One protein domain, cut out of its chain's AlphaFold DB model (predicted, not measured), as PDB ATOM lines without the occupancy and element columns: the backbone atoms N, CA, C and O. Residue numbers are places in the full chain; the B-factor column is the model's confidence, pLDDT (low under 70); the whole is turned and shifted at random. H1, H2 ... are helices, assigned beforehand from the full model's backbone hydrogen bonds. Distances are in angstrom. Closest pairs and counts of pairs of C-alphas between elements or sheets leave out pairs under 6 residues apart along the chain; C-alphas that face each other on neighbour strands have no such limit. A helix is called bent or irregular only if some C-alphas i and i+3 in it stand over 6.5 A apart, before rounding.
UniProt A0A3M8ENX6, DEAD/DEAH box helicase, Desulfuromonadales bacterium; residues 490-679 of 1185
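Overview. This is residues 490 to 679 of the 1185 residues of the protein "DEAD/DEAH box helicase" of Desulfuromonadales bacterium (UniProt A0A3M8ENX6). What shape do these atoms make? Two long helices, H1 and H7, run side by side and opposite ways along one side of a body of short helices, with H5 and H11 in its middle. H2, H3 and H4 group at H5, H6 and H8 each fold against H7, and H9 and H10 form a small hairpin beside H11. What is it made of? The 190 printed residues hold eleven named helices, H1 to H11 in chain order, and no named strand: the class is all helix. It is compact, with a radius of gyration of the C-alphas of 16.5 A and spans of 45 by 40 by 29 A.

Arrangement. What does the first helix touch? H1, residues 490 to 512, touches H7, residues 595 to 622, opposite ways at a shallow tilt of 15 degrees; the closest C-alphas, Ala 504 and Ile 608, are 6.0 A apart. H6, residues 582 to 589, forms a hairpin with H7, closest at C-alphas Ala 586 and Phe 605, 6.9 A. What touches H5? H5, residues 565 to 578, is irregular, with C-alphas 566 and 569 7.9 A apart; it touches H2, residues 514 to 522, closest at C-alphas Leu 521 and Val 574, 5.9 A, and H3, residues 526 to 536, at C-alphas Ile 532 and Leu 573, 6.5 A. H4, residues 546 to 558, touches H3, closest at C-alphas Leu 530 and Glu 551, 6.6 A. What follows H7? H8, residues 626 to 632, forms a hairpin with H7, closest at C-alphas Arg 620 and Val 629, 5.6 A, and H9, residues 643 to 649, forms one with H10, residues 655 to 663, at C-alphas Leu 649 and Ala 655, 5.2 A. H11, residues 667 to 674, touches H10, closest at C-alphas Leu 663 and Gly 669, 4.7 A, and H5, at C-alphas Ser 572 and Val 668, 6.6 A. Are the helix backbones in order? Every O i to N i+4 pair is within hydrogen-bond range in H1, H2, H3, H4, H6, H7, H8, H9 and H11, against 7 of 10 in H5 and 4 of 5 in H10.

Along the chain. Where does H1 begin? Its C-alpha 490 is at (-29.265, 40.703, -52.629), and H1 is 32.8 A long. Where do H7 and H11 end? H7, 40.8 A long, ends at C-alpha 622, (-25.607, 38.784, -47.368), and H11 at C-alpha 674, (-34.942, 33.554, -41.216).

Size, cuts and confidence. How large is it? The two C-alphas farthest apart, those of Arg 544 and Glu 596, are 51.2 A apart. Is anything cut or unsure? The printed part has no cut and no long link; pLDDT is under 70 at residues 650 to 657 and 676 to 679.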
ATOM      1  N   ARG A 490     -29.603  41.343 -53.900       77.19
ATOM      2  CA  ARG A 490     -29.265  40.703 -52.629       77.19
ATOM      3  C   ARG A 490     -30.444  39.938 -52.037       77.19
ATOM      4  O   ARG A 490     -30.273  38.796 -51.626       77.19
ATOM      5  N   GLU A 491     -31.642  40.518 -52.028       78.06
ATOM      6  CA  GLU A 491     -32.861  39.828 -51.587       78.06
ATOM      7  C   GLU A 491     -33.119  38.575 -52.428       78.06
ATOM      8  O   GLU A 491     -33.533  37.544 -51.897       78.06
ATOM      9  N   HIS A 492     -32.830  38.639 -53.729       78.06
ATOM     10  CA  HIS A 492     -32.917  37.493 -54.619       78.06
ATOM     11  C   HIS A 492     -31.906  36.399 -54.243       78.06
ATOM     12  O   HIS A 492     -32.298  35.237 -54.126       78.06
ATOM     13  N   ARG A 493     -30.638  36.747 -53.971       81.88
ATOM     14  CA  ARG A 493     -29.636  35.782 -53.475       81.88
ATOM     15  C   ARG A 493     -30.046  35.149 -52.148       81.88
ATOM     16  O   ARG A 493     -30.045  33.925 -52.044       81.88
ATOM     17  N   ILE A 494     -30.477  35.950 -51.172       81.94
ATOM     18  CA  ILE A 494     -30.969  35.456 -49.874       81.94
ATOM     19  C   ILE A 494     -32.141  34.495 -50.083       81.94
ATOM     20  O   ILE A 494     -32.180  33.427 -49.477       81.94
ATOM     21  N   ARG A 495     -33.081  34.827 -50.974       80.31
ATOM     22  CA  ARG A 495     -34.207  33.951 -51.309       80.31
ATOM     23  C   ARG A 495     -33.743  32.603 -51.860       80.31
ATOM     24  O   ARG A 495     -34.211  31.579 -51.373       80.31
ATOM     25  N   LEU A 496     -32.808  32.595 -52.811       84.38
ATOM     26  CA  LEU A 496     -32.240  31.359 -53.358       84.38
ATOM     27  C   LEU A 496     -31.548  30.519 -52.272       84.38
ATOM     28  O   LEU A 496     -31.730  29.302 -52.227       84.38
ATOM     29  N   LEU A 497     -30.810  31.158 -51.359       90.56
ATOM     30  CA  LEU A 497     -30.176  30.483 -50.223       90.56
ATOM     31  C   LEU A 497     -31.214  29.884 -49.259       90.56
ATOM     32  O   LEU A 497     -31.051  28.752 -48.807       90.56
ATOM     33  N   LEU A 498     -32.306  30.600 -48.982       87.56
ATOM     34  CA  LEU A 498     -33.398  30.114 -48.134       87.56
ATOM     35  C   LEU A 498     -34.221  29.011 -48.804       87.56
ATOM     36  O   LEU A 498     -34.696  28.114 -48.114       87.56
ATOM     37  N   ASP A 499     -34.388  29.040 -50.125       87.81
ATOM     38  CA  ASP A 499     -34.984  27.926 -50.866       87.81
ATOM     39  C   ASP A 499     -34.069  26.691 -50.794       87.81
ATOM     40  O   ASP A 499     -34.542  25.596 -50.493       87.81
ATOM     41  N   GLY A 500     -32.748  26.873 -50.899       91.06
ATOM     42  CA  GLY A 500     -31.771  25.820 -50.602       91.06
ATOM     43  C   GLY A 500     -31.877  25.271 -49.171       91.06
ATOM     44  O   GLY A 500     -31.751  24.062 -48.973       91.06
ATOM     45  N   TYR A 501     -32.159  26.137 -48.192       93.12
ATOM     46  CA  TYR A 501     -32.370  25.758 -46.790       93.12
ATOM     47  C   TYR A 501     -33.648  24.923 -46.624       93.12
ATOM     48  O   TYR A 501     -33.640  23.912 -45.926       93.12
ATOM     49  N   LYS A 502     -34.744  25.292 -47.306       91.62
ATOM     50  CA  LYS A 502     -35.996  24.514 -47.310       91.62
ATOM     51  C   LYS A 502     -35.792  23.103 -47.843       91.62
ATOM     52  O   LYS A 502     -36.337  22.167 -47.266       91.62
ATOM     53  N   GLU A 503     -35.027  22.945 -48.922       92.62
ATOM     54  CA  GLU A 503     -34.739  21.611 -49.460       92.62
ATOM     55  C   GLU A 503     -33.917  20.769 -48.475       92.62
ATOM     56  O   GLU A 503     -34.218  19.594 -48.278       92.62
ATOM     57  N   ALA A 504     -32.936  21.368 -47.792       93.62
ATOM     58  CA  ALA A 504     -32.179  20.680 -46.747       93.62
ATOM     59  C   ALA A 504     -33.058  20.299 -45.536       93.62
ATOM     60  O   ALA A 504     -32.941  19.188 -45.024       93.62
ATOM     61  N   LEU A 505     -34.006  21.155 -45.133       91.88
ATOM     62  CA  LEU A 505     -34.999  20.822 -44.102       91.88
ATOM     63  C   LEU A 505     -35.927  19.678 -44.522       91.88
ATOM     64  O   LEU A 505     -36.237  18.817 -43.706       91.88
ATOM     65  N   ARG A 506     -36.373  19.639 -45.782       92.31
ATOM     66  CA  ARG A 506     -37.177  18.513 -46.285       92.31
ATOM     67  C   ARG A 506     -36.383  17.213 -46.264       92.31
ATOM     68  O   ARG A 506     -36.927  16.196 -45.847       92.31
ATOM     69  N   ALA A 507     -35.110  17.258 -46.660       91.44
ATOM     70  CA  ALA A 507     -34.213  16.114 -46.557       91.44
ATOM     71  C   ALA A 507     -34.048  15.659 -45.097       91.44
ATOM     72  O   ALA A 507     -34.084  14.463 -44.835       91.44
ATOM     73  N   PHE A 508     -33.964  16.593 -44.146       93.44
ATOM     74  CA  PHE A 508     -33.906  16.277 -42.716       93.44
ATOM     75  C   PHE A 508     -35.199  15.634 -42.194       93.44
ATOM     76  O   PHE A 508     -35.152  14.596 -41.544       93.44
ATOM     77  N   ILE A 509     -36.372  16.179 -42.528       91.00
ATOM     78  CA  ILE A 509     -37.665  15.589 -42.137       91.00
ATOM     79  C   ILE A 509     -37.826  14.185 -42.730       91.00
ATOM     80  O   ILE A 509     -38.314  13.281 -42.051       91.00
ATOM     81  N   ALA A 510     -37.406  13.990 -43.983       89.50
ATOM     82  CA  ALA A 510     -37.394  12.677 -44.620       89.50
ATOM     83  C   ALA A 510     -36.408  11.723 -43.930       89.50
ATOM     84  O   ALA A 510     -36.744  10.557 -43.732       89.50
ATOM     85  N   LEU A 511     -35.236  12.223 -43.518       91.00
ATOM     86  CA  LEU A 511     -34.241  11.457 -42.772       91.00
ATOM     87  C   LEU A 511     -34.789  10.982 -41.430       91.00
ATOM     88  O   LEU A 511     -34.530   9.845 -41.077       91.00
ATOM     89  N   VAL A 512     -35.528  11.810 -40.690       89.44
ATOM     90  CA  VAL A 512     -36.088  11.454 -39.371       89.44
ATOM     91  C   VAL A 512     -37.333  10.568 -39.508       89.44
ATOM     92  O   VAL A 512     -37.510   9.613 -38.756       89.44
ATOM     93  N   GLY A 513     -38.177  10.851 -40.501       88.50
ATOM     94  CA  GLY A 513     -39.414  10.122 -40.769       88.50
ATOM     95  C   GLY A 513     -40.645  10.792 -40.154       88.50
ATOM     96  O   GLY A 513     -40.718  11.065 -38.957       88.50
ATOM     97  N   SER A 514     -41.664  11.030 -40.989       86.75
ATOM     98  CA  SER A 514     -42.907  11.701 -40.568       86.75
ATOM     99  C   SER A 514     -43.716  10.895 -39.547       86.75
ATOM    100  O   SER A 514     -44.249  11.477 -38.607       86.75
ATOM    101  N   GLY A 515     -43.783   9.566 -39.700       85.75
ATOM    102  CA  GLY A 515     -44.481   8.690 -38.751       85.75
ATOM    103  C   GLY A 515     -43.824   8.692 -37.370       85.75
ATOM    104  O   GLY A 515     -44.508   8.853 -36.363       85.75
ATOM    105  N   THR A 516     -42.492   8.620 -37.333       87.75
ATOM    106  CA  THR A 516     -41.689   8.673 -36.105       87.75
ATOM    107  C   THR A 516     -41.907   9.983 -35.345       87.75
ATOM    108  O   THR A 516     -42.208   9.964 -34.155       87.75
ATOM    109  N   LEU A 517     -41.856  11.122 -36.043       89.06
ATOM    110  CA  LEU A 517     -42.093  12.443 -35.452       89.06
ATOM    111  C   LEU A 517     -43.500  12.598 -34.862       89.06
ATOM    112  O   LEU A 517     -43.641  13.123 -33.757       89.06
ATOM    113  N   ARG A 518     -44.539  12.126 -35.564       89.44
ATOM    114  CA  ARG A 518     -45.917  12.150 -35.042       89.44
ATOM    115  C   ARG A 518     -46.082  11.209 -33.843       89.44
ATOM    116  O   ARG A 518     -46.741  11.582 -32.879       89.44
ATOM    117  N   GLY A 519     -45.432  10.043 -33.860       88.81
ATOM    118  CA  GLY A 519     -45.398   9.116 -32.724       88.81
ATOM    119  C   GLY A 519     -44.723   9.716 -31.487       88.81
ATOM    120  O   GLY A 519     -45.253   9.625 -30.381       88.81
ATOM    121  N   TRP A 520     -43.594  10.408 -31.663       92.12
ATOM    122  CA  TRP A 520     -42.932  11.118 -30.569       92.12
ATOM    123  C   TRP A 520     -43.756  12.284 -30.037       92.12
ATOM    124  O   TRP A 520     -43.812  12.450 -28.818       92.12
ATOM    125  N   LEU A 521     -44.425  13.042 -30.916       90.62
ATOM    126  CA  LEU A 521     -45.374  14.080 -30.514       90.62
ATOM    127  C   LEU A 521     -46.488  13.474 -29.654       90.62
ATOM    128  O   LEU A 521     -46.705  13.960 -28.551       90.62
ATOM    129  N   ALA A 522     -47.131  12.395 -30.117       88.38
ATOM    130  CA  ALA A 522     -48.195  11.692 -29.396       88.38
ATOM    131  C   ALA A 522     -47.751  11.203 -27.999       88.38
ATOM    132  O   ALA A 522     -48.551  11.153 -27.066       88.38
ATOM    133  N   GLY A 523     -46.461  10.895 -27.835       87.25
ATOM    134  CA  GLY A 523     -45.864  10.501 -26.558       87.25
ATOM    135  C   GLY A 523     -45.571  11.642 -25.573       87.25
ATOM    136  O   GLY A 523     -45.141  11.355 -24.460       87.25
ATOM    137  N   VAL A 524     -45.751  12.914 -25.948       90.12
ATOM    138  CA  VAL A 524     -45.622  14.069 -25.032       90.12
ATOM    139  C   VAL A 524     -46.989  14.354 -24.384       90.12
ATOM    140  O   VAL A 524     -47.982  14.367 -25.107       90.12
ATOM    141  N   PRO A 525     -47.112  14.613 -23.072       91.44
ATOM    142  CA  PRO A 525     -48.388  14.986 -22.448       91.44
ATOM    143  C   PRO A 525     -49.033  16.235 -23.077       91.44
ATOM    144  O   PRO A 525     -48.352  17.230 -23.318       91.44
ATOM    145  N   THR A 526     -50.352  16.229 -23.309       86.50
ATOM    146  CA  THR A 526     -51.073  17.341 -23.973       86.50
ATOM    147  C   THR A 526     -50.856  18.694 -23.288       86.50
ATOM    148  O   THR A 526     -50.648  19.696 -23.971       86.50
ATOM    149  N   GLU A 527     -50.843  18.727 -21.954       86.88
ATOM    150  CA  GLU A 527     -50.579  19.946 -21.174       86.88
ATOM    151  C   GLU A 527     -49.185  20.519 -21.460       86.88
ATOM    152  O   GLU A 527     -49.027  21.727 -21.638       86.88
ATOM    153  N   GLU A 528     -48.180  19.652 -21.583       88.06
ATOM    154  CA  GLU A 528     -46.810  20.043 -21.905       88.06
ATOM    155  C   GLU A 528     -46.708  20.585 -23.338       88.06
ATOM    156  O   GLU A 528     -46.089  21.627 -23.567       88.06
ATOM    157  N   ARG A 529     -47.398  19.962 -24.302       89.38
ATOM    158  CA  ARG A 529     -47.449  20.458 -25.689       89.38
ATOM    159  C   ARG A 529     -48.111  21.828 -25.792       89.38
ATOM    160  O   ARG A 529     -47.622  22.685 -26.528       89.38
ATOM    161  N   LEU A 530     -49.215  22.033 -25.069       87.00
ATOM    162  CA  LEU A 530     -49.927  23.312 -25.023       87.00
ATOM    163  C   LEU A 530     -49.036  24.406 -24.444       87.00
ATOM    164  O   LEU A 530     -48.939  25.483 -25.024       87.00
ATOM    165  N   VAL A 531     -48.335  24.109 -23.351       86.50
ATOM    166  CA  VAL A 531     -47.368  25.020 -22.735       86.50
ATOM    167  C   VAL A 531     -46.247  25.379 -23.708       86.50
ATOM    168  O   VAL A 531     -45.995  26.562 -23.921       86.50
ATOM    169  N   ILE A 532     -45.594  24.396 -24.339       87.19
ATOM    170  CA  ILE A 532     -44.495  24.657 -25.282       87.19
ATOM    171  C   ILE A 532     -44.999  25.476 -26.479       87.19
ATOM    172  O   ILE A 532     -44.384  26.474 -26.854       87.19
ATOM    173  N   GLY A 533     -46.149  25.106 -27.050       86.50
ATOM    174  CA  GLY A 533     -46.765  25.817 -28.172       86.50
ATOM    175  C   GLY A 533     -47.138  27.266 -27.842       86.50
ATOM    176  O   GLY A 533     -46.953  28.164 -28.667       86.50
ATOM    177  N   ARG A 534     -47.648  27.505 -26.631       85.62
ATOM    178  CA  ARG A 534     -48.156  28.802 -26.169       85.62
ATOM    179  C   ARG A 534     -47.050  29.740 -25.699       85.62
ATOM    180  O   ARG A 534     -47.047  30.909 -26.097       85.62
ATOM    181  N   ASP A 535     -46.166  29.231 -24.849       82.25
ATOM    182  CA  ASP A 535     -45.215  30.031 -24.082       82.25
ATOM    183  C   ASP A 535     -43.887  30.168 -24.838       82.25
ATOM    184  O   ASP A 535     -43.420  31.290 -24.993       82.25
ATOM    185  N   LEU A 536     -43.359  29.078 -25.418       82.06
ATOM    186  CA  LEU A 536     -42.040  29.060 -26.073       82.06
ATOM    187  C   LEU A 536     -42.106  29.254 -27.599       82.06
ATOM    188  O   LEU A 536     -41.310  29.991 -28.175       82.06
ATOM    189  N   LEU A 537     -43.068  28.620 -28.283       83.81
ATOM    190  CA  LEU A 537     -43.240  28.742 -29.744       83.81
ATOM    191  C   LEU A 537     -44.208  29.867 -30.150       83.81
ATOM    192  O   LEU A 537     -44.306  30.212 -31.330       83.81
ATOM    193  N   ARG A 538     -44.919  30.458 -29.178       81.62
ATOM    194  CA  ARG A 538     -45.820  31.618 -29.341       81.62
ATOM    195  C   ARG A 538     -46.860  31.460 -30.454       81.62
ATOM    196  O   ARG A 538     -47.221  32.429 -31.133       81.62
ATOM    197  N   MET A 539     -47.372  30.248 -30.641       85.19
ATOM    198  CA  MET A 539     -48.392  29.954 -31.645       85.19
ATOM    199  C   MET A 539     -49.649  30.808 -31.399       85.19
ATOM    200  O   MET A 539     -50.114  30.941 -30.272       85.19
ATOM    201  N   TYR A 540     -50.183  31.435 -32.454       83.19
ATOM    202  CA  TYR A 540     -51.369  32.312 -32.418       83.19
ATOM    203  C   TYR A 540     -51.341  33.444 -31.360       83.19
ATOM    204  O   TYR A 540     -52.384  33.850 -30.842       83.19
ATOM    205  N   ALA A 541     -50.159  33.986 -31.038       78.19
ATOM    206  CA  ALA A 541     -50.016  35.105 -30.103       78.19
ATOM    207  C   ALA A 541     -50.927  36.307 -30.453       78.19
ATOM    208  O   ALA A 541     -51.017  36.722 -31.608       78.19
ATOM    209  N   GLY A 542     -51.589  36.881 -29.440       75.94
ATOM    210  CA  GLY A 542     -52.473  38.051 -29.579       75.94
ATOM    211  C   GLY A 542     -53.945  37.742 -29.891       75.94
ATOM    212  O   GLY A 542     -54.762  38.662 -29.901       75.94
ATOM    213  N   ARG A 543     -54.312  36.473 -30.109       78.94
ATOM    214  CA  ARG A 543     -55.710  36.041 -30.260       78.94
ATOM    215  C   ARG A 543     -56.338  35.641 -28.921       78.94
ATOM    216  O   ARG A 543     -55.668  35.060 -28.074       78.94
ATOM    217  N   ARG A 544     -57.635  35.932 -28.742       79.12
ATOM    218  CA  ARG A 544     -58.397  35.588 -27.520       79.12
ATOM    219  C   ARG A 544     -58.709  34.090 -27.412       79.12
ATOM    220  O   ARG A 544     -58.791  33.574 -26.311       79.12
ATOM    221  N   ASP A 545     -58.839  33.415 -28.548       86.00
ATOM    222  CA  ASP A 545     -59.125  31.983 -28.716       86.00
ATOM    223  C   ASP A 545     -57.854  31.134 -28.918       86.00
ATOM    224  O   ASP A 545     -57.916  30.006 -29.404       86.00
ATOM    225  N   ARG A 546     -56.679  31.680 -28.574       85.06
ATOM    226  CA  ARG A 546     -55.370  31.081 -28.867       85.06
ATOM    227  C   ARG A 546     -55.240  29.640 -28.374       85.06
ATOM    228  O   ARG A 546     -54.839  28.790 -29.157       85.06
ATOM    229  N   ASP A 547     -55.533  29.375 -27.105       82.69
ATOM    230  CA  ASP A 547     -55.233  28.074 -26.495       82.69
ATOM    231  C   ASP A 547     -56.082  26.956 -27.132       82.69
ATOM    232  O   ASP A 547     -55.551  25.897 -27.457       82.69
ATOM    233  N   SER A 548     -57.350  27.238 -27.462       85.62
ATOM    234  CA  SER A 548     -58.219  26.319 -28.212       85.62
ATOM    235  C   SER A 548     -57.710  26.050 -29.634       85.62
ATOM    236  O   SER A 548     -57.727  24.907 -30.083       85.62
ATOM    237  N   LEU A 549     -57.205  27.076 -30.334       87.25
ATOM    238  CA  LEU A 549     -56.626  26.918 -31.677       87.25
ATOM    239  C   LEU A 549     -55.319  26.112 -31.659       87.25
ATOM    240  O   LEU A 549     -55.063  25.343 -32.584       87.25
ATOM    241  N   ILE A 550     -54.480  26.286 -30.630       87.69
ATOM    242  CA  ILE A 550     -53.270  25.470 -30.448       87.69
ATOM    243  C   ILE A 550     -53.675  24.017 -30.215       87.69
ATOM    244  O   ILE A 550     -53.130  23.132 -30.867       87.69
ATOM    245  N   GLU A 551     -54.638  23.764 -29.331       86.94
ATOM    246  CA  GLU A 551     -55.092  22.410 -29.019       86.94
ATOM    247  C   GLU A 551     -55.647  21.684 -30.251       86.94
ATOM    248  O   GLU A 551     -55.239  20.561 -30.552       86.94
ATOM    249  N   GLU A 552     -56.517  22.347 -31.016       86.69
ATOM    250  CA  GLU A 552     -57.056  21.827 -32.274       86.69
ATOM    251  C   GLU A 552     -55.934  21.527 -33.282       86.69
ATOM    252  O   GLU A 552     -55.897  20.453 -33.891       86.69
ATOM    253  N   ARG A 553     -54.964  22.444 -33.407       88.12
ATOM    254  CA  ARG A 553     -53.804  22.279 -34.289       88.12
ATOM    255  C   ARG A 553     -52.925  21.097 -33.874       88.12
ATOM    256  O   ARG A 553     -52.477  20.363 -34.749       88.12
ATOM    257  N   LEU A 554     -52.692  20.905 -32.573       87.81
ATOM    258  CA  LEU A 554     -51.881  19.812 -32.030       87.81
ATOM    259  C   LEU A 554     -52.540  18.447 -32.251       87.81
ATOM    260  O   LEU A 554     -51.847  17.523 -32.670       87.81
ATOM    261  N   ARG A 555     -53.863  18.322 -32.058       83.44
ATOM    262  CA  ARG A 555     -54.607  17.087 -32.392       83.44
ATOM    263  C   ARG A 555     -54.528  16.774 -33.887       83.44
ATOM    264  O   ARG A 555     -54.287  15.637 -34.285       83.44
ATOM    265  N   GLY A 556     -54.652  17.803 -34.728       82.31
ATOM    266  CA  GLY A 556     -54.470  17.671 -36.175       82.31
ATOM    267  C   GLY A 556     -53.050  17.259 -36.588       82.31
ATOM    268  O   GLY A 556     -52.861  16.722 -37.671       82.31
ATOM    269  N   TRP A 557     -52.041  17.475 -35.743       86.25
ATOM    270  CA  TRP A 557     -50.668  17.029 -35.992       86.25
ATOM    271  C   TRP A 557     -50.395  15.582 -35.566       86.25
ATOM    272  O   TRP A 557     -49.411  15.001 -36.023       86.25
ATOM    273  N   GLU A 558     -51.256  14.964 -34.759       81.38
ATOM    274  CA  GLU A 558     -51.143  13.538 -34.418       81.38
ATOM    275  C   GLU A 558     -51.591  12.636 -35.574       81.38
ATOM    276  O   GLU A 558     -51.088  11.526 -35.735       81.38
ATOM    277  N   THR A 559     -52.509  13.126 -36.410       72.31
ATOM    278  CA  THR A 559     -53.140  12.356 -37.485       72.31
ATOM    279  C   THR A 559     -52.862  13.009 -38.841       72.31
ATOM    280  O   THR A 559     -53.277  14.129 -39.107       72.31
ATOM    281  N   GLY A 560     -52.117  12.337 -39.724       70.88
ATOM    282  CA  GLY A 560     -51.800  12.900 -41.041       70.88
ATOM    283  C   GLY A 560     -50.713  12.162 -41.820       70.88
ATOM    284  O   GLY A 560     -50.054  11.263 -41.302       70.88
ATOM    285  N   GLY A 561     -50.528  12.563 -43.082       73.69
ATOM    286  CA  GLY A 561     -49.494  12.040 -43.982       73.69
ATOM    287  C   GLY A 561     -48.120  12.692 -43.775       73.69
ATOM    288  O   GLY A 561     -47.759  13.097 -42.666       73.69
ATOM    289  N   THR A 562     -47.345  12.811 -44.855       80.69
ATOM    290  CA  THR A 562     -46.001  13.413 -44.857       80.69
ATOM    291  C   THR A 562     -45.994  14.818 -44.247       80.69
ATOM    292  O   THR A 562     -46.794  15.665 -44.639       80.69
ATOM    293  N   ILE A 563     -45.073  15.070 -43.311       83.62
ATOM    294  CA  ILE A 563     -44.911  16.376 -42.659       83.62
ATOM    295  C   ILE A 563     -44.461  17.412 -43.690       83.62
ATOM    296  O   ILE A 563     -43.460  17.240 -44.390       83.62
ATOM    297  N   THR A 564     -45.197  18.516 -43.765       83.25
ATOM    298  CA  THR A 564     -44.891  19.645 -44.649       83.25
ATOM    299  C   THR A 564     -44.135  20.756 -43.917       83.25
ATOM    300  O   THR A 564     -44.110  20.828 -42.690       83.25
ATOM    301  N   LEU A 565     -43.575  21.718 -44.664       80.06
ATOM    302  CA  LEU A 565     -42.938  22.905 -44.070       80.06
ATOM    303  C   LEU A 565     -43.913  23.785 -43.245       80.06
ATOM    304  O   LEU A 565     -43.474  24.657 -42.501       80.06
ATOM    305  N   ALA A 566     -45.231  23.590 -43.379       79.56
ATOM    306  CA  ALA A 566     -46.247  24.279 -42.576       79.56
ATOM    307  C   ALA A 566     -46.445  23.652 -41.180       79.56
ATOM    308  O   ALA A 566     -47.152  24.218 -40.343       79.56
ATOM    309  N   GLU A 567     -45.833  22.492 -40.937       84.94
ATOM    310  CA  GLU A 567     -45.895  21.722 -39.691       84.94
ATOM    311  C   GLU A 567     -44.531  21.690 -38.973       84.94
ATOM    312  O   GLU A 567     -44.346  20.921 -38.041       84.94
ATOM    313  N   LEU A 568     -43.569  22.540 -39.364       85.19
ATOM    314  CA  LEU A 568     -42.214  22.557 -38.785       85.19
ATOM    315  C   LEU A 568     -42.183  22.754 -37.264       85.19
ATOM    316  O   LEU A 568     -41.307  22.211 -36.600       85.19
ATOM    317  N   HIS A 569     -43.147  23.491 -36.708       88.06
ATOM    318  CA  HIS A 569     -43.266  23.688 -35.260       88.06
ATOM    319  C   HIS A 569     -43.485  22.376 -34.489       88.06
ATOM    320  O   HIS A 569     -43.129  22.323 -33.317       88.06
ATOM    321  N   LEU A 570     -43.976  21.311 -35.138       89.88
ATOM    322  CA  LEU A 570     -44.013  19.959 -34.569       89.88
ATOM    323  C   LEU A 570     -42.609  19.491 -34.178       89.88
ATOM    324  O   LEU A 570     -42.411  18.991 -33.074       89.88
ATOM    325  N   LEU A 571     -41.634  19.685 -35.070       90.06
ATOM    326  CA  LEU A 571     -40.258  19.249 -34.854       90.06
ATOM    327  C   LEU A 571     -39.630  19.995 -33.671       90.06
ATOM    328  O   LEU A 571     -39.110  19.355 -32.763       90.06
ATOM    329  N   SER A 572     -39.770  21.324 -33.628       90.38
ATOM    330  CA  SER A 572     -39.288  22.128 -32.497       90.38
ATOM    331  C   SER A 572     -39.962  21.748 -31.180       90.38
ATOM    332  O   SER A 572     -39.305  21.735 -30.148       90.38
ATOM    333  N   LEU A 573     -41.252  21.396 -31.196       92.06
ATOM    334  CA  LEU A 573     -41.955  20.948 -29.995       92.06
ATOM    335  C   LEU A 573     -41.363  19.636 -29.466       92.06
ATOM    336  O   LEU A 573     -41.062  19.547 -28.279       92.06
ATOM    337  N   VAL A 574     -41.137  18.649 -30.340       91.31
ATOM    338  CA  VAL A 574     -40.504  17.375 -29.958       91.31
ATOM    339  C   VAL A 574     -39.084  17.600 -29.428       91.31
ATOM    340  O   VAL A 574     -38.734  17.035 -28.396       91.31
ATOM    341  N   GLN A 575     -38.292  18.458 -30.080       91.62
ATOM    342  CA  GLN A 575     -36.938  18.815 -29.634       91.62
ATOM    343  C   GLN A 575     -36.936  19.428 -28.231       91.62
ATOM    344  O   GLN A 575     -36.172  18.992 -27.373       91.62
ATOM    345  N   ILE A 576     -37.831  20.388 -27.976       90.69
ATOM    346  CA  ILE A 576     -37.951  21.055 -26.674       90.69
ATOM    347  C   ILE A 576     -38.432  20.076 -25.597       90.69
ATOM    348  O   ILE A 576     -37.828  20.013 -24.533       90.69
ATOM    349  N   ALA A 577     -39.480  19.291 -25.870       90.19
ATOM    350  CA  ALA A 577     -40.054  18.351 -24.901       90.19
ATOM    351  C   ALA A 577     -39.084  17.217 -24.525       90.19
ATOM    352  O   ALA A 577     -39.127  16.689 -23.419       90.19
ATOM    353  N   ARG A 578     -38.210  16.811 -25.456       89.50
ATOM    354  CA  ARG A 578     -37.275  15.693 -25.256       89.50
ATOM    355  C   ARG A 578     -35.853  16.114 -24.905       89.50
ATOM    356  O   ARG A 578     -35.065  15.252 -24.531       89.50
ATOM    357  N   GLY A 579     -35.518  17.399 -25.011       89.25
ATOM    358  CA  GLY A 579     -34.150  17.859 -24.779       89.25
ATOM    359  C   GLY A 579     -33.179  17.515 -25.906       89.25
ATOM    360  O   GLY A 579     -31.992  17.395 -25.638       89.25
ATOM    361  N   TRP A 580     -33.663  17.306 -27.134       93.56
ATOM    362  CA  TRP A 580     -32.845  16.799 -28.240       93.56
ATOM    363  C   TRP A 580     -32.434  17.897 -29.223       93.56
ATOM    364  O   TRP A 580     -33.271  18.646 -29.731       93.56
ATOM    365  N   SER A 581     -31.148  17.925 -29.564       92.88
ATOM    366  CA  SER A 581     -30.597  18.615 -30.736       92.88
ATOM    367  C   SER A 581     -31.030  17.952 -32.053       92.88
ATOM    368  O   SER A 581     -31.590  16.854 -32.060       92.88
ATOM    369  N   ASP A 582     -30.770  18.588 -33.203       93.75
ATOM    370  CA  ASP A 582     -31.053  17.971 -34.510       93.75
ATOM    371  C   ASP A 582     -30.260  16.665 -34.717       93.75
ATOM    372  O   ASP A 582     -30.792  15.704 -35.276       93.75
ATOM    373  N   GLY A 583     -29.018  16.602 -34.224       91.25
ATOM    374  CA  GLY A 583     -28.170  15.409 -34.274       91.25
ATOM    375  C   GLY A 583     -28.670  14.268 -33.395       91.25
ATOM    376  O   GLY A 583     -28.720  13.124 -33.848       91.25
ATOM    377  N   GLU A 584     -29.109  14.564 -32.170       91.19
ATOM    378  CA  GLU A 584     -29.729  13.560 -31.295       91.19
ATOM    379  C   GLU A 584     -31.054  13.074 -31.874       91.19
ATOM    380  O   GLU A 584     -31.315  11.875 -31.893       91.19
ATOM    381  N   LEU A 585     -31.859  13.974 -32.434       91.31
ATOM    382  CA  LEU A 585     -33.130  13.627 -33.060       91.31
ATOM    383  C   LEU A 585     -32.933  12.726 -34.297       91.31
ATOM    384  O   LEU A 585     -33.685  11.768 -34.491       91.31
ATOM    385  N   ALA A 586     -31.885  12.961 -35.096       89.94
ATOM    386  CA  ALA A 586     -31.489  12.060 -36.179       89.94
ATOM    387  C   ALA A 586     -30.996  10.698 -35.659       89.94
ATOM    388  O   ALA A 586     -31.390   9.666 -36.205       89.94
ATOM    389  N   ALA A 587     -30.191  10.670 -34.593       87.62
ATOM    390  CA  ALA A 587     -29.695   9.431 -33.992       87.62
ATOM    391  C   ALA A 587     -30.834   8.567 -33.420       87.62
ATOM    392  O   ALA A 587     -30.927   7.385 -33.745       87.62
ATOM    393  N   GLN A 588     -31.749   9.174 -32.658       89.00
ATOM    394  CA  GLN A 588     -32.921   8.509 -32.076       89.00
ATOM    395  C   GLN A 588     -33.868   7.960 -33.143       89.00
ATOM    396  O   GLN A 588     -34.510   6.932 -32.950       89.00
ATOM    397  N   SER A 589     -33.940   8.608 -34.311       86.94
ATOM    398  CA  SER A 589     -34.784   8.115 -35.399       86.94
ATOM    399  C   SER A 589     -34.308   6.774 -35.963       86.94
ATOM    400  O   SER A 589     -35.119   6.050 -36.545       86.94
ATOM    401  N   GLY A 590     -33.011   6.460 -35.827       80.31
ATOM    402  CA  GLY A 590     -32.375   5.210 -36.263       80.31
ATOM    403  C   GLY A 590     -32.168   4.185 -35.157       80.31
ATOM    404  O   GLY A 590     -31.565   3.142 -35.418       80.31
ATOM    405  N   ASP A 591     -32.664   4.462 -33.953       78.56
ATOM    406  CA  ASP A 591     -32.611   3.505 -32.860       78.56
ATOM    407  C   ASP A 591     -33.441   2.258 -33.218       78.56
ATOM    408  O   ASP A 591     -34.566   2.353 -33.712       78.56
ATOM    409  N   GLY A 592     -32.845   1.075 -33.060       75.62
ATOM    410  CA  GLY A 592     -33.427  -0.206 -33.491       75.62
ATOM    411  C   GLY A 592     -33.106  -0.674 -34.922       75.62
ATOM    412  O   GLY A 592     -33.441  -1.809 -35.251       75.62
ATOM    413  N   LEU A 593     -32.416   0.121 -35.755       84.38
ATOM    414  CA  LEU A 593     -31.943  -0.312 -37.088       84.38
ATOM    415  C   LEU A 593     -30.605  -1.087 -37.022       84.38
ATOM    416  O   LEU A 593     -29.903  -0.960 -36.013       84.38
ATOM    417  N   PRO A 594     -30.221  -1.860 -38.061       87.50
ATOM    418  CA  PRO A 594     -28.887  -2.463 -38.185       87.50
ATOM    419  C   PRO A 594     -27.760  -1.416 -38.206       87.50
ATOM    420  O   PRO A 594     -27.961  -0.294 -38.668       87.50
ATOM    421  N   GLU A 595     -26.559  -1.782 -37.746       82.38
ATOM    422  CA  GLU A 595     -25.420  -0.851 -37.620       82.38
ATOM    423  C   GLU A 595     -25.019  -0.202 -38.958       82.38
ATOM    424  O   GLU A 595     -24.717   0.988 -39.000       82.38
ATOM    425  N   GLU A 596     -25.103  -0.945 -40.068       84.00
ATOM    426  CA  GLU A 596     -24.835  -0.425 -41.419       84.00
ATOM    427  C   GLU A 596     -25.813   0.699 -41.813       84.00
ATOM    428  O   GLU A 596     -25.395   1.744 -42.313       84.00
ATOM    429  N   GLU A 597     -27.106   0.536 -41.515       82.69
ATOM    430  CA  GLU A 597     -28.130   1.557 -41.784       82.69
ATOM    431  C   GLU A 597     -28.002   2.763 -40.840       82.69
ATOM    432  O   GLU A 597     -28.269   3.901 -41.238       82.69
ATOM    433  N   ARG A 598     -27.563   2.548 -39.589       82.94
ATOM    434  CA  ARG A 598     -27.273   3.639 -38.643       82.94
ATOM    435  C   ARG A 598     -26.110   4.498 -39.121       82.94
ATOM    436  O   ARG A 598     -26.201   5.726 -39.046       82.94
ATOM    437  N   GLU A 599     -25.048   3.873 -39.621       84.25
ATOM    438  CA  GLU A 599     -23.884   4.584 -40.149       84.25
ATOM    439  C   GLU A 599     -24.236   5.345 -41.436       84.25
ATOM    440  O   GLU A 599     -23.899   6.523 -41.566       84.25
ATOM    441  N   GLU A 600     -25.028   4.748 -42.335       86.19
ATOM    442  CA  GLU A 600     -25.547   5.445 -43.520       86.19
ATOM    443  C   GLU A 600     -26.384   6.675 -43.131       86.19
ATOM    444  O   GLU A 600     -26.225   7.766 -43.692       86.19
ATOM    445  N   ARG A 601     -27.262   6.541 -42.130       87.06
ATOM    446  CA  ARG A 601     -28.105   7.644 -41.655       87.06
ATOM    447  C   ARG A 601     -27.291   8.755 -40.996       87.06
ATOM    448  O   ARG A 601     -27.591   9.931 -41.212       87.06
ATOM    449  N   ARG A 602     -26.247   8.399 -40.237       87.94
ATOM    450  CA  ARG A 602     -25.280   9.342 -39.657       87.94
ATOM    451  C   ARG A 602     -24.540  10.110 -40.754       87.94
ATOM    452  O   ARG A 602     -24.436  11.331 -40.656       87.94
ATOM    453  N   GLY A 603     -24.119   9.427 -41.821       88.75
ATOM    454  CA  GLY A 603     -23.535  10.050 -43.013       88.75
ATOM    455  C   GLY A 603     -24.490  11.045 -43.679       88.75
ATOM    456  O   GLY A 603     -24.145  12.210 -43.865       88.75
ATOM    457  N   ARG A 604     -25.744  10.639 -43.926       90.62
ATOM    458  CA  ARG A 604     -26.779  11.522 -44.500       90.62
ATOM    459  C   ARG A 604     -27.082  12.739 -43.615       90.62
ATOM    460  O   ARG A 604     -27.323  13.824 -44.141       90.62
ATOM    461  N   PHE A 605     -27.080  12.586 -42.288       93.06
ATOM    462  CA  PHE A 605     -27.221  13.718 -41.364       93.06
ATOM    463  C   PHE A 605     -26.044  14.694 -41.485       93.06
ATOM    464  O   PHE A 605     -26.271  15.899 -41.589       93.06
ATOM    465  N   GLN A 606     -24.807  14.188 -41.521       92.88
ATOM    466  CA  GLN A 606     -23.612  15.023 -41.678       92.88
ATOM    467  C   GLN A 606     -23.625  15.804 -42.998       92.88
ATOM    468  O   GLN A 606     -23.336  17.000 -43.001       92.88
ATOM    469  N   ASP A 607     -24.058  15.187 -44.100       93.44
ATOM    470  CA  ASP A 607     -24.213  15.877 -45.387       93.44
ATOM    471  C   ASP A 607     -25.228  17.030 -45.313       93.44
ATOM    472  O   ASP A 607     -24.997  18.125 -45.842       93.44
ATOM    473  N   ILE A 608     -26.359  16.809 -44.632       94.56
ATOM    474  CA  ILE A 608     -27.380  17.840 -44.406       94.56
ATOM    475  C   ILE A 608     -26.821  18.967 -43.532       94.56
ATOM    476  O   ILE A 608     -27.012  20.139 -43.870       94.56
ATOM    477  N   LEU A 609     -26.111  18.633 -42.450       93.69
ATOM    478  CA  LEU A 609     -25.495  19.599 -41.541       93.69
ATOM    479  C   LEU A 609     -24.468  20.470 -42.277       93.69
ATOM    480  O   LEU A 609     -24.597  21.693 -42.262       93.69
ATOM    481  N   LEU A 610     -23.524  19.868 -43.006       93.81
ATOM    482  CA  LEU A 610     -22.520  20.590 -43.800       93.81
ATOM    483  C   LEU A 610     -23.163  21.501 -44.851       93.81
ATOM    484  O   LEU A 610     -22.733  22.642 -45.058       93.81
ATOM    485  N   ARG A 611     -24.231  21.029 -45.506       95.00
ATOM    486  CA  ARG A 611     -24.993  21.839 -46.462       95.00
ATOM    487  C   ARG A 611     -25.651  23.040 -45.782       95.00
ATOM    488  O   ARG A 611     -25.570  24.150 -46.313       95.00
ATOM    489  N   LEU A 612     -26.291  22.840 -44.630       94.00
ATOM    490  CA  LEU A 612     -26.930  23.912 -43.865       94.00
ATOM    491  C   LEU A 612     -25.906  24.907 -43.309       94.00
ATOM    492  O   LEU A 612     -26.131  26.110 -43.415       94.00
ATOM    493  N   GLU A 613     -24.752  24.455 -42.818       93.31
ATOM    494  CA  GLU A 613     -23.652  25.329 -42.394       93.31
ATOM    495  C   GLU A 613     -23.091  26.165 -43.552       93.31
ATOM    496  O   GLU A 613     -22.841  27.365 -43.397       93.31
ATOM    497  N   GLY A 614     -22.942  25.561 -44.735       93.44
ATOM    498  CA  GLY A 614     -22.542  26.263 -45.952       93.44
ATOM    499  C   GLY A 614     -23.536  27.357 -46.356       93.44
ATOM    500  O   GLY A 614     -23.126  28.467 -46.702       93.44
ATOM    501  N   LEU A 615     -24.841  27.078 -46.267       93.69
ATOM    502  CA  LEU A 615     -25.896  28.072 -46.494       93.69
ATOM    503  C   LEU A 615     -25.886  29.165 -45.418       93.69
ATOM    504  O   LEU A 615     -26.003  30.341 -45.755       93.69
ATOM    505  N   ARG A 616     -25.686  28.800 -44.147       92.75
ATOM    506  CA  ARG A 616     -25.616  29.719 -43.001       92.75
ATOM    507  C   ARG A 616     -24.478  30.729 -43.152       92.75
ATOM    508  O   ARG A 616     -24.688  31.920 -42.939       92.75
ATOM    509  N   ARG A 617     -23.302  30.274 -43.598       91.00
ATOM    510  CA  ARG A 617     -22.138  31.130 -43.878       91.00
ATOM    511  C   ARG A 617     -22.428  32.157 -44.975       91.00
ATOM    512  O   ARG A 617     -22.194  33.339 -44.764       91.00
ATOM    513  N   ARG A 618     -23.010  31.727 -46.098       91.00
ATOM    514  CA  ARG A 618     -23.380  32.629 -47.206       91.00
ATOM    515  C   ARG A 618     -24.493  33.603 -46.810       91.00
ATOM    516  O   ARG A 618     -24.433  34.780 -47.135       91.00
ATOM    517  N   LEU A 619     -25.492  33.135 -46.055       89.25
ATOM    518  CA  LEU A 619     -26.548  33.996 -45.512       89.25
ATOM    519  C   LEU A 619     -25.980  35.070 -44.578       89.25
ATOM    520  O   LEU A 619     -26.468  36.194 -44.595       89.25
ATOM    521  N   ARG A 620     -24.940  34.753 -43.799       87.00
ATOM    522  CA  ARG A 620     -24.243  35.714 -42.932       87.00
ATOM    523  C   ARG A 620     -23.500  36.796 -43.720       87.00
ATOM    524  O   ARG A 620     -23.404  37.916 -43.236       87.00
ATOM    525  N   GLU A 621     -22.989  36.477 -44.907       85.00
ATOM    526  CA  GLU A 621     -22.342  37.453 -45.794       85.00
ATOM    527  C   GLU A 621     -23.359  38.431 -46.407       85.00
ATOM    528  O   GLU A 621     -23.072  39.621 -46.536       85.00
ATOM    529  N   ASP A 622     -24.563  37.955 -46.750       80.81
ATOM    530  CA  ASP A 622     -25.607  38.784 -47.368       80.81
ATOM    531  C   ASP A 622     -26.525  39.504 -46.339       80.81
ATOM    532  O   ASP A 622     -27.094  40.554 -46.653       80.81
ATOM    533  N   ILE A 623     -26.705  38.990 -45.113       79.50
ATOM    534  CA  ILE A 623     -27.573  39.592 -44.079       79.50
ATOM    535  C   ILE A 623     -26.773  40.554 -43.192       79.50
ATOM    536  O   ILE A 623     -25.816  40.169 -42.537       79.50
ATOM    537  N   TYR A 624     -27.225  41.809 -43.102       71.12
ATOM    538  CA  TYR A 624     -26.523  42.886 -42.386       71.12
ATOM    539  C   TYR A 624     -27.111  43.225 -40.999       71.12
ATOM    540  O   TYR A 624     -26.588  44.101 -40.312       71.12
ATOM    541  N   LEU A 625     -28.232  42.607 -40.603       73.56
ATOM    542  CA  LEU A 625     -28.885  42.882 -39.316       73.56
ATOM    543  C   LEU A 625     -28.070  42.240 -38.179       73.56
ATOM    544  O   LEU A 625     -27.985  41.011 -38.182       73.56
ATOM    545  N   PRO A 626     -27.520  43.013 -37.217       71.38
ATOM    546  CA  PRO A 626     -26.625  42.485 -36.182       71.38
ATOM    547  C   PRO A 626     -27.195  41.270 -35.441       71.38
ATOM    548  O   PRO A 626     -26.589  40.204 -35.490       71.38
ATOM    549  N   ASP A 627     -28.420  41.368 -34.921       73.94
ATOM    550  CA  ASP A 627     -29.082  40.271 -34.199       73.94
ATOM    551  C   ASP A 627     -29.243  39.004 -35.063       73.94
ATOM    552  O   ASP A 627     -29.207  37.879 -34.570       73.94
ATOM    553  N   MET A 628     -29.436  39.153 -36.380       79.44
ATOM    554  CA  MET A 628     -29.529  38.007 -37.296       79.44
ATOM    555  C   MET A 628     -28.153  37.413 -37.590       79.44
ATOM    556  O   MET A 628     -28.034  36.198 -37.708       79.44
ATOM    557  N   VAL A 629     -27.126  38.255 -37.722       82.50
ATOM    558  CA  VAL A 629     -25.735  37.827 -37.920       82.50
ATOM    559  C   VAL A 629     -25.247  37.040 -36.708       82.50
ATOM    560  O   VAL A 629     -24.618  36.000 -36.889       82.50
ATOM    561  N   GLU A 630     -25.576  37.491 -35.498       83.81
ATOM    562  CA  GLU A 630     -25.277  36.781 -34.251       83.81
ATOM    563  C   GLU A 630     -25.974  35.418 -34.207       83.81
ATOM    564  O   GLU A 630     -25.316  34.399 -34.003       83.81
ATOM    565  N   ARG A 631     -27.272  35.359 -34.532       86.75
ATOM    566  CA  ARG A 631     -28.031  34.093 -34.602       86.75
ATOM    567  C   ARG A 631     -27.501  33.139 -35.680       86.75
ATOM    568  O   ARG A 631     -27.405  31.937 -35.454       86.75
ATOM    569  N   LEU A 632     -27.095  33.656 -36.840       88.50
ATOM    570  CA  LEU A 632     -26.427  32.878 -37.894       88.50
ATOM    571  C   LEU A 632     -25.032  32.393 -37.472       88.50
ATOM    572  O   LEU A 632     -24.532  31.422 -38.034       88.50
ATOM    573  N   ALA A 633     -24.396  33.055 -36.506       87.38
ATOM    574  CA  ALA A 633     -23.095  32.687 -35.960       87.38
ATOM    575  C   ALA A 633     -23.188  31.839 -34.680       87.38
ATOM    576  O   ALA A 633     -22.143  31.490 -34.131       87.38
ATOM    577  N   ALA A 634     -24.397  31.489 -34.222       85.69
ATOM    578  CA  ALA A 634     -24.595  30.770 -32.970       85.69
ATOM    579  C   ALA A 634     -23.794  29.446 -32.944       85.69
ATOM    580  O   ALA A 634     -23.865  28.670 -33.916       85.69
ATOM    581  N   PRO A 635     -23.012  29.190 -31.876       85.19
ATOM    582  CA  PRO A 635     -22.279  27.939 -31.708       85.19
ATOM    583  C   PRO A 635     -23.241  26.770 -31.437       85.19
ATOM    584  O   PRO A 635     -24.362  26.978 -30.983       85.19
ATOM    585  N   GLY A 636     -22.810  25.536 -31.722       87.38
ATOM    586  CA  GLY A 636     -23.620  24.335 -31.459       87.38
ATOM    587  C   GLY A 636     -24.786  24.111 -32.432       87.38
ATOM    588  O   GLY A 636     -25.757  23.438 -32.096       87.38
ATOM    589  N   PHE A 637     -24.721  24.685 -33.636       92.50
ATOM    590  CA  PHE A 637     -25.789  24.556 -34.624       92.50
ATOM    591  C   PHE A 637     -25.987  23.112 -35.087       92.50
ATOM    592  O   PHE A 637     -25.051  22.471 -35.555       92.50
ATOM    593  N   GLY A 638     -27.210  22.608 -34.946       89.06
ATOM    594  CA  GLY A 638     -27.576  21.225 -35.234       89.06
ATOM    595  C   GLY A 638     -27.114  20.207 -34.188       89.06
ATOM    596  O   GLY A 638     -27.515  19.049 -34.259       89.06
ATOM    597  N   THR A 639     -26.291  20.607 -33.216       89.88
ATOM    598  CA  THR A 639     -25.609  19.685 -32.291       89.88
ATOM    599  C   THR A 639     -25.866  19.981 -30.819       89.88
ATOM    600  O   THR A 639     -25.524  19.158 -29.976       89.88
ATOM    601  N   PHE A 640     -26.483  21.119 -30.491       89.38
ATOM    602  CA  PHE A 640     -26.767  21.506 -29.114       89.38
ATOM    603  C   PHE A 640     -28.077  22.298 -28.990       89.38
ATOM    604  O   PHE A 640     -28.353  23.199 -29.788       89.38
ATOM    605  N   LEU A 641     -28.868  21.985 -27.961       89.25
ATOM    606  CA  LEU A 641     -30.081  22.709 -27.575       89.25
ATOM    607  C   LEU A 641     -30.128  22.866 -26.047       89.25
ATOM    608  O   LEU A 641     -30.237  21.880 -25.323       89.25
ATOM    609  N   ASP A 642     -30.091  24.104 -25.553       87.69
ATOM    610  CA  ASP A 642     -30.146  24.393 -24.114       87.69
ATOM    611  C   ASP A 642     -31.597  24.485 -23.611       87.69
ATOM    612  O   ASP A 642     -32.203  25.558 -23.516       87.69
ATOM    613  N   VAL A 643     -32.183  23.326 -23.307       82.00
ATOM    614  CA  VAL A 643     -33.563  23.245 -22.802       82.00
ATOM    615  C   VAL A 643     -33.698  23.783 -21.374       82.00
ATOM    616  O   VAL A 643     -34.763  24.292 -21.018       82.00
ATOM    617  N   ALA A 644     -32.631  23.759 -20.570       82.50
ATOM    618  CA  ALA A 644     -32.651  24.325 -19.221       82.50
ATOM    619  C   ALA A 644     -32.801  25.855 -19.268       82.50
ATOM    620  O   ALA A 644     -33.662  26.412 -18.584       82.50
ATOM    621  N   ALA A 645     -32.043  26.528 -20.139       82.69
ATOM    622  CA  ALA A 645     -32.170  27.968 -20.352       82.69
ATOM    623  C   ALA A 645     -33.530  28.360 -20.966       82.69
ATOM    624  O   ALA A 645     -34.126  29.358 -20.549       82.69
ATOM    625  N   LEU A 646     -34.080  27.553 -21.887       80.81
ATOM    626  CA  LEU A 646     -35.449  27.741 -22.399       80.81
ATOM    627  C   LEU A 646     -36.504  27.616 -21.283       80.81
ATOM    628  O   LEU A 646     -37.463  28.387 -21.239       80.81
ATOM    629  N   GLY A 647     -36.313  26.676 -20.352       74.50
ATOM    630  CA  GLY A 647     -37.190  26.469 -19.197       74.50
ATOM    631  C   GLY A 647     -37.180  27.620 -18.184       74.50
ATOM    632  O   GLY A 647     -38.210  27.893 -17.568       74.50
ATOM    633  N   GLU A 648     -36.060  28.331 -18.033       76.94
ATOM    634  CA  GLU A 648     -35.965  29.511 -17.161       76.94
ATOM    635  C   GLU A 648     -36.602  30.763 -17.785       76.94
ATOM    636  O   GLU A 648     -37.272  31.531 -17.088       76.94
ATOM    637  N   LEU A 649     -36.510  30.935 -19.109       72.38
ATOM    638  CA  LEU A 649     -37.174  32.038 -19.825       72.38
ATOM    639  C   LEU A 649     -38.706  31.988 -19.709       72.38
ATOM    640  O   LEU A 649     -39.351  33.038 -19.670       72.38
ATOM    641  N   ARG A 650     -39.278  30.790 -19.532       67.50
ATOM    642  CA  ARG A 650     -40.709  30.557 -19.259       67.50
ATOM    643  C   ARG A 650     -41.224  31.296 -18.012       67.50
ATOM    644  O   ARG A 650     -42.421  31.554 -17.914       67.50
ATOM    645  N   LYS A 651     -40.353  31.621 -17.046       61.84
ATOM    646  CA  LYS A 651     -40.730  32.219 -15.751       61.84
ATOM    647  C   LYS A 651     -40.693  33.758 -15.736       61.84
ATOM    648  O   LYS A 651     -41.102  34.348 -14.739       61.84
ATOM    649  N   GLY A 652     -40.219  34.424 -16.798       56.38
ATOM    650  CA  GLY A 652     -39.986  35.879 -16.819       56.38
ATOM    651  C   GLY A 652     -40.708  36.652 -17.935       56.38
ATOM    652  O   GLY A 652     -40.974  36.134 -19.012       56.38
ATOM    653  N   ASN A 653     -40.960  37.952 -17.720       48.81
ATOM    654  CA  ASN A 653     -41.594  38.852 -18.709       48.81
ATOM    655  C   ASN A 653     -40.693  39.219 -19.917       48.81
ATOM    656  O   ASN A 653     -41.169  39.838 -20.869       48.81
ATOM    657  N   ALA A 654     -39.404  38.847 -19.905       49.28
ATOM    658  CA  ALA A 654     -38.415  39.144 -20.956       49.28
ATOM    659  C   ALA A 654     -38.288  38.042 -22.036       49.28
ATOM    660  O   ALA A 654     -37.360  38.057 -22.841       49.28
ATOM    661  N   ALA A 655     -39.226  37.093 -22.075       55.28
ATOM    662  CA  ALA A 655     -39.099  35.820 -22.787       55.28
ATOM    663  C   ALA A 655     -38.896  35.901 -24.324       55.28
ATOM    664  O   ALA A 655     -38.389  34.971 -24.932       55.28
ATOM    665  N   GLY A 656     -39.246  37.008 -24.992       59.78
ATOM    666  CA  GLY A 656     -39.445  36.996 -26.454       59.78
ATOM    667  C   GLY A 656     -38.220  36.880 -27.357       59.78
ATOM    668  O   GLY A 656     -38.317  36.208 -28.383       59.78
ATOM    669  N   GLU A 657     -37.102  37.527 -27.020       66.94
ATOM    670  CA  GLU A 657     -35.892  37.454 -27.856       66.94
ATOM    671  C   GLU A 657     -34.896  36.397 -27.374       66.94
ATOM    672  O   GLU A 657     -34.294  35.744 -28.225       66.94
ATOM    673  N   GLY A 658     -34.820  36.132 -26.064       74.12
ATOM    674  CA  GLY A 658     -33.983  35.058 -25.515       74.12
ATOM    675  C   GLY A 658     -34.392  33.665 -26.014       74.12
ATOM    676  O   GLY A 658     -33.535  32.855 -26.350       74.12
ATOM    677  N   GLU A 659     -35.697  33.400 -26.168       77.88
ATOM    678  CA  GLU A 659     -36.200  32.135 -26.740       77.88
ATOM    679  C   GLU A 659     -35.688  31.920 -28.171       77.88
ATOM    680  O   GLU A 659     -35.272  30.824 -28.546       77.88
ATOM    681  N   LYS A 660     -35.685  32.981 -28.988       80.06
ATOM    682  CA  LYS A 660     -35.240  32.911 -30.385       80.06
ATOM    683  C   LYS A 660     -33.737  32.715 -30.505       80.06
ATOM    684  O   LYS A 660     -33.300  32.089 -31.461       80.06
ATOM    685  N   GLU A 661     -32.952  33.264 -29.585       83.31
ATOM    686  CA  GLU A 661     -31.501  33.061 -29.562       83.31
ATOM    687  C   GLU A 661     -31.153  31.598 -29.291       83.31
ATOM    688  O   GLU A 661     -30.364  31.017 -30.033       83.31
ATOM    689  N   LEU A 662     -31.816  30.977 -28.312       85.50
ATOM    690  CA  LEU A 662     -31.611  29.565 -27.988       85.50
ATOM    691  C   LEU A 662     -32.121  28.638 -29.097       85.50
ATOM    692  O   LEU A 662     -31.439  27.691 -29.471       85.50
ATOM    693  N   LEU A 663     -33.281  28.929 -29.693       87.31
ATOM    694  CA  LEU A 663     -33.813  28.114 -30.792       87.31
ATOM    695  C   LEU A 663     -33.022  28.270 -32.102       87.31
ATOM    696  O   LEU A 663     -33.095  27.385 -32.957       87.31
ATOM    697  N   ALA A 664     -32.243  29.345 -32.277       88.44
ATOM    698  CA  ALA A 664     -31.407  29.558 -33.463       88.44
ATOM    699  C   ALA A 664     -30.275  28.522 -33.618       88.44
ATOM    700  O   ALA A 664     -29.696  28.425 -34.702       88.44
ATOM    701  N   THR A 665     -29.969  27.729 -32.583       91.19
ATOM    702  CA  THR A 665     -29.038  26.596 -32.696       91.19
ATOM    703  C   THR A 665     -29.665  25.387 -33.392       91.19
ATOM    704  O   THR A 665     -28.936  24.509 -33.835       91.19
ATOM    705  N   THR A 666     -30.988  25.341 -33.563       92.44
ATOM    706  CA  THR A 666     -31.669  24.240 -34.264       92.44
ATOM    707  C   THR A 666     -31.946  24.568 -35.730       92.44
ATOM    708  O   THR A 666     -32.143  25.733 -36.099       92.44
ATOM    709  N   PHE A 667     -32.037  23.547 -36.585       93.50
ATOM    710  CA  PHE A 667     -32.330  23.719 -38.010       93.50
ATOM    711  C   PHE A 667     -33.659  24.444 -38.240       93.50
ATOM    712  O   PHE A 667     -33.737  25.351 -39.078       93.50
ATOM    713  N   VAL A 668     -34.703  24.066 -37.496       90.38
ATOM    714  CA  VAL A 668     -36.042  24.653 -37.631       90.38
ATOM    715  C   VAL A 668     -36.141  26.009 -36.955       90.38
ATOM    716  O   VAL A 668     -36.695  26.924 -37.563       90.38
ATOM    717  N   GLY A 669     -35.586  26.177 -35.753       88.88
ATOM    718  CA  GLY A 669     -35.644  27.454 -35.046       88.88
ATOM    719  C   GLY A 669     -34.931  28.567 -35.813       88.88
ATOM    720  O   GLY A 669     -35.497  29.647 -35.995       88.88
ATOM    721  N   LEU A 670     -33.758  28.287 -36.398       89.81
ATOM    722  CA  LEU A 670     -33.079  29.246 -37.271       89.81
ATOM    723  C   LEU A 670     -33.901  29.567 -38.528       89.81
ATOM    724  O   LEU A 670     -34.026  30.734 -38.900       89.81
ATOM    725  N   TYR A 671     -34.512  28.569 -39.172       89.62
ATOM    726  CA  TYR A 671     -35.378  28.808 -40.331       89.62
ATOM    727  C   TYR A 671     -36.629  29.622 -39.980       89.62
ATOM    728  O   TYR A 671     -37.037  30.481 -40.762       89.62
ATOM    729  N   ASP A 672     -37.225  29.397 -38.808       85.00
ATOM    730  CA  ASP A 672     -38.387  30.147 -38.324       85.00
ATOM    731  C   ASP A 672     -38.061  31.630 -38.110       85.00
ATOM    732  O   ASP A 672     -38.884  32.509 -38.370       85.00
ATOM    733  N   ILE A 673     -36.820  31.920 -37.724       83.00
ATOM    734  CA  ILE A 673     -36.294  33.279 -37.617       83.00
ATOM    735  C   ILE A 673     -36.029  33.846 -39.016       83.00
ATOM    736  O   ILE A 673     -36.536  34.919 -39.357       83.00
ATOM    737  N   LEU A 674     -35.312  33.114 -39.869       83.56
ATOM    738  CA  LEU A 674     -34.942  33.554 -41.216       83.56
ATOM    739  C   LEU A 674     -36.152  33.760 -42.136       83.56
ATOM    740  O   LEU A 674     -36.162  34.696 -42.937       83.56
ATOM    741  N   LYS A 675     -37.220  32.960 -42.008       76.56
ATOM    742  CA  LYS A 675     -38.433  33.136 -42.820       76.56
ATOM    743  C   LYS A 675     -39.111  34.483 -42.551       76.56
ATOM    744  O   LYS A 675     -39.779  35.009 -43.437       76.56
ATOM    745  N   THR A 676     -38.928  35.078 -41.367       67.31
ATOM    746  CA  THR A 676     -39.474  36.414 -41.067       67.31
ATOM    747  C   THR A 676     -38.758  37.533 -41.824       67.31
ATOM    748  O   THR A 676     -39.350  38.592 -42.038       67.31
ATOM    749  N   PHE A 677     -37.535  37.292 -42.315       65.81
ATOM    750  CA  PHE A 677     -36.820  38.225 -43.185       65.81
ATOM    751  C   PHE A 677     -37.578  38.464 -44.504       65.81
ATOM    752  O   PHE A 677     -37.684  39.608 -44.940       65.81
ATOM    753  N   TYR A 678     -38.227  37.433 -45.072       56.41
ATOM    754  CA  TYR A 678     -39.071  37.563 -46.277       56.41
ATOM    755  C   TYR A 678     -40.189  38.599 -46.139       56.41
ATOM    756  O   TYR A 678     -40.602  39.195 -47.130       56.41
ATOM    757  N   LEU A 679     -40.702  38.788 -44.921       50.84
ATOM    758  CA  LEU A 679     -41.799  39.712 -44.637       50.84
ATOM    759  C   LEU A 679     -41.305  41.136 -44.338       50.84
ATOM    760  O   LEU A 679     -42.113  42.060 -44.291       50.84
TER     761      LEU A 679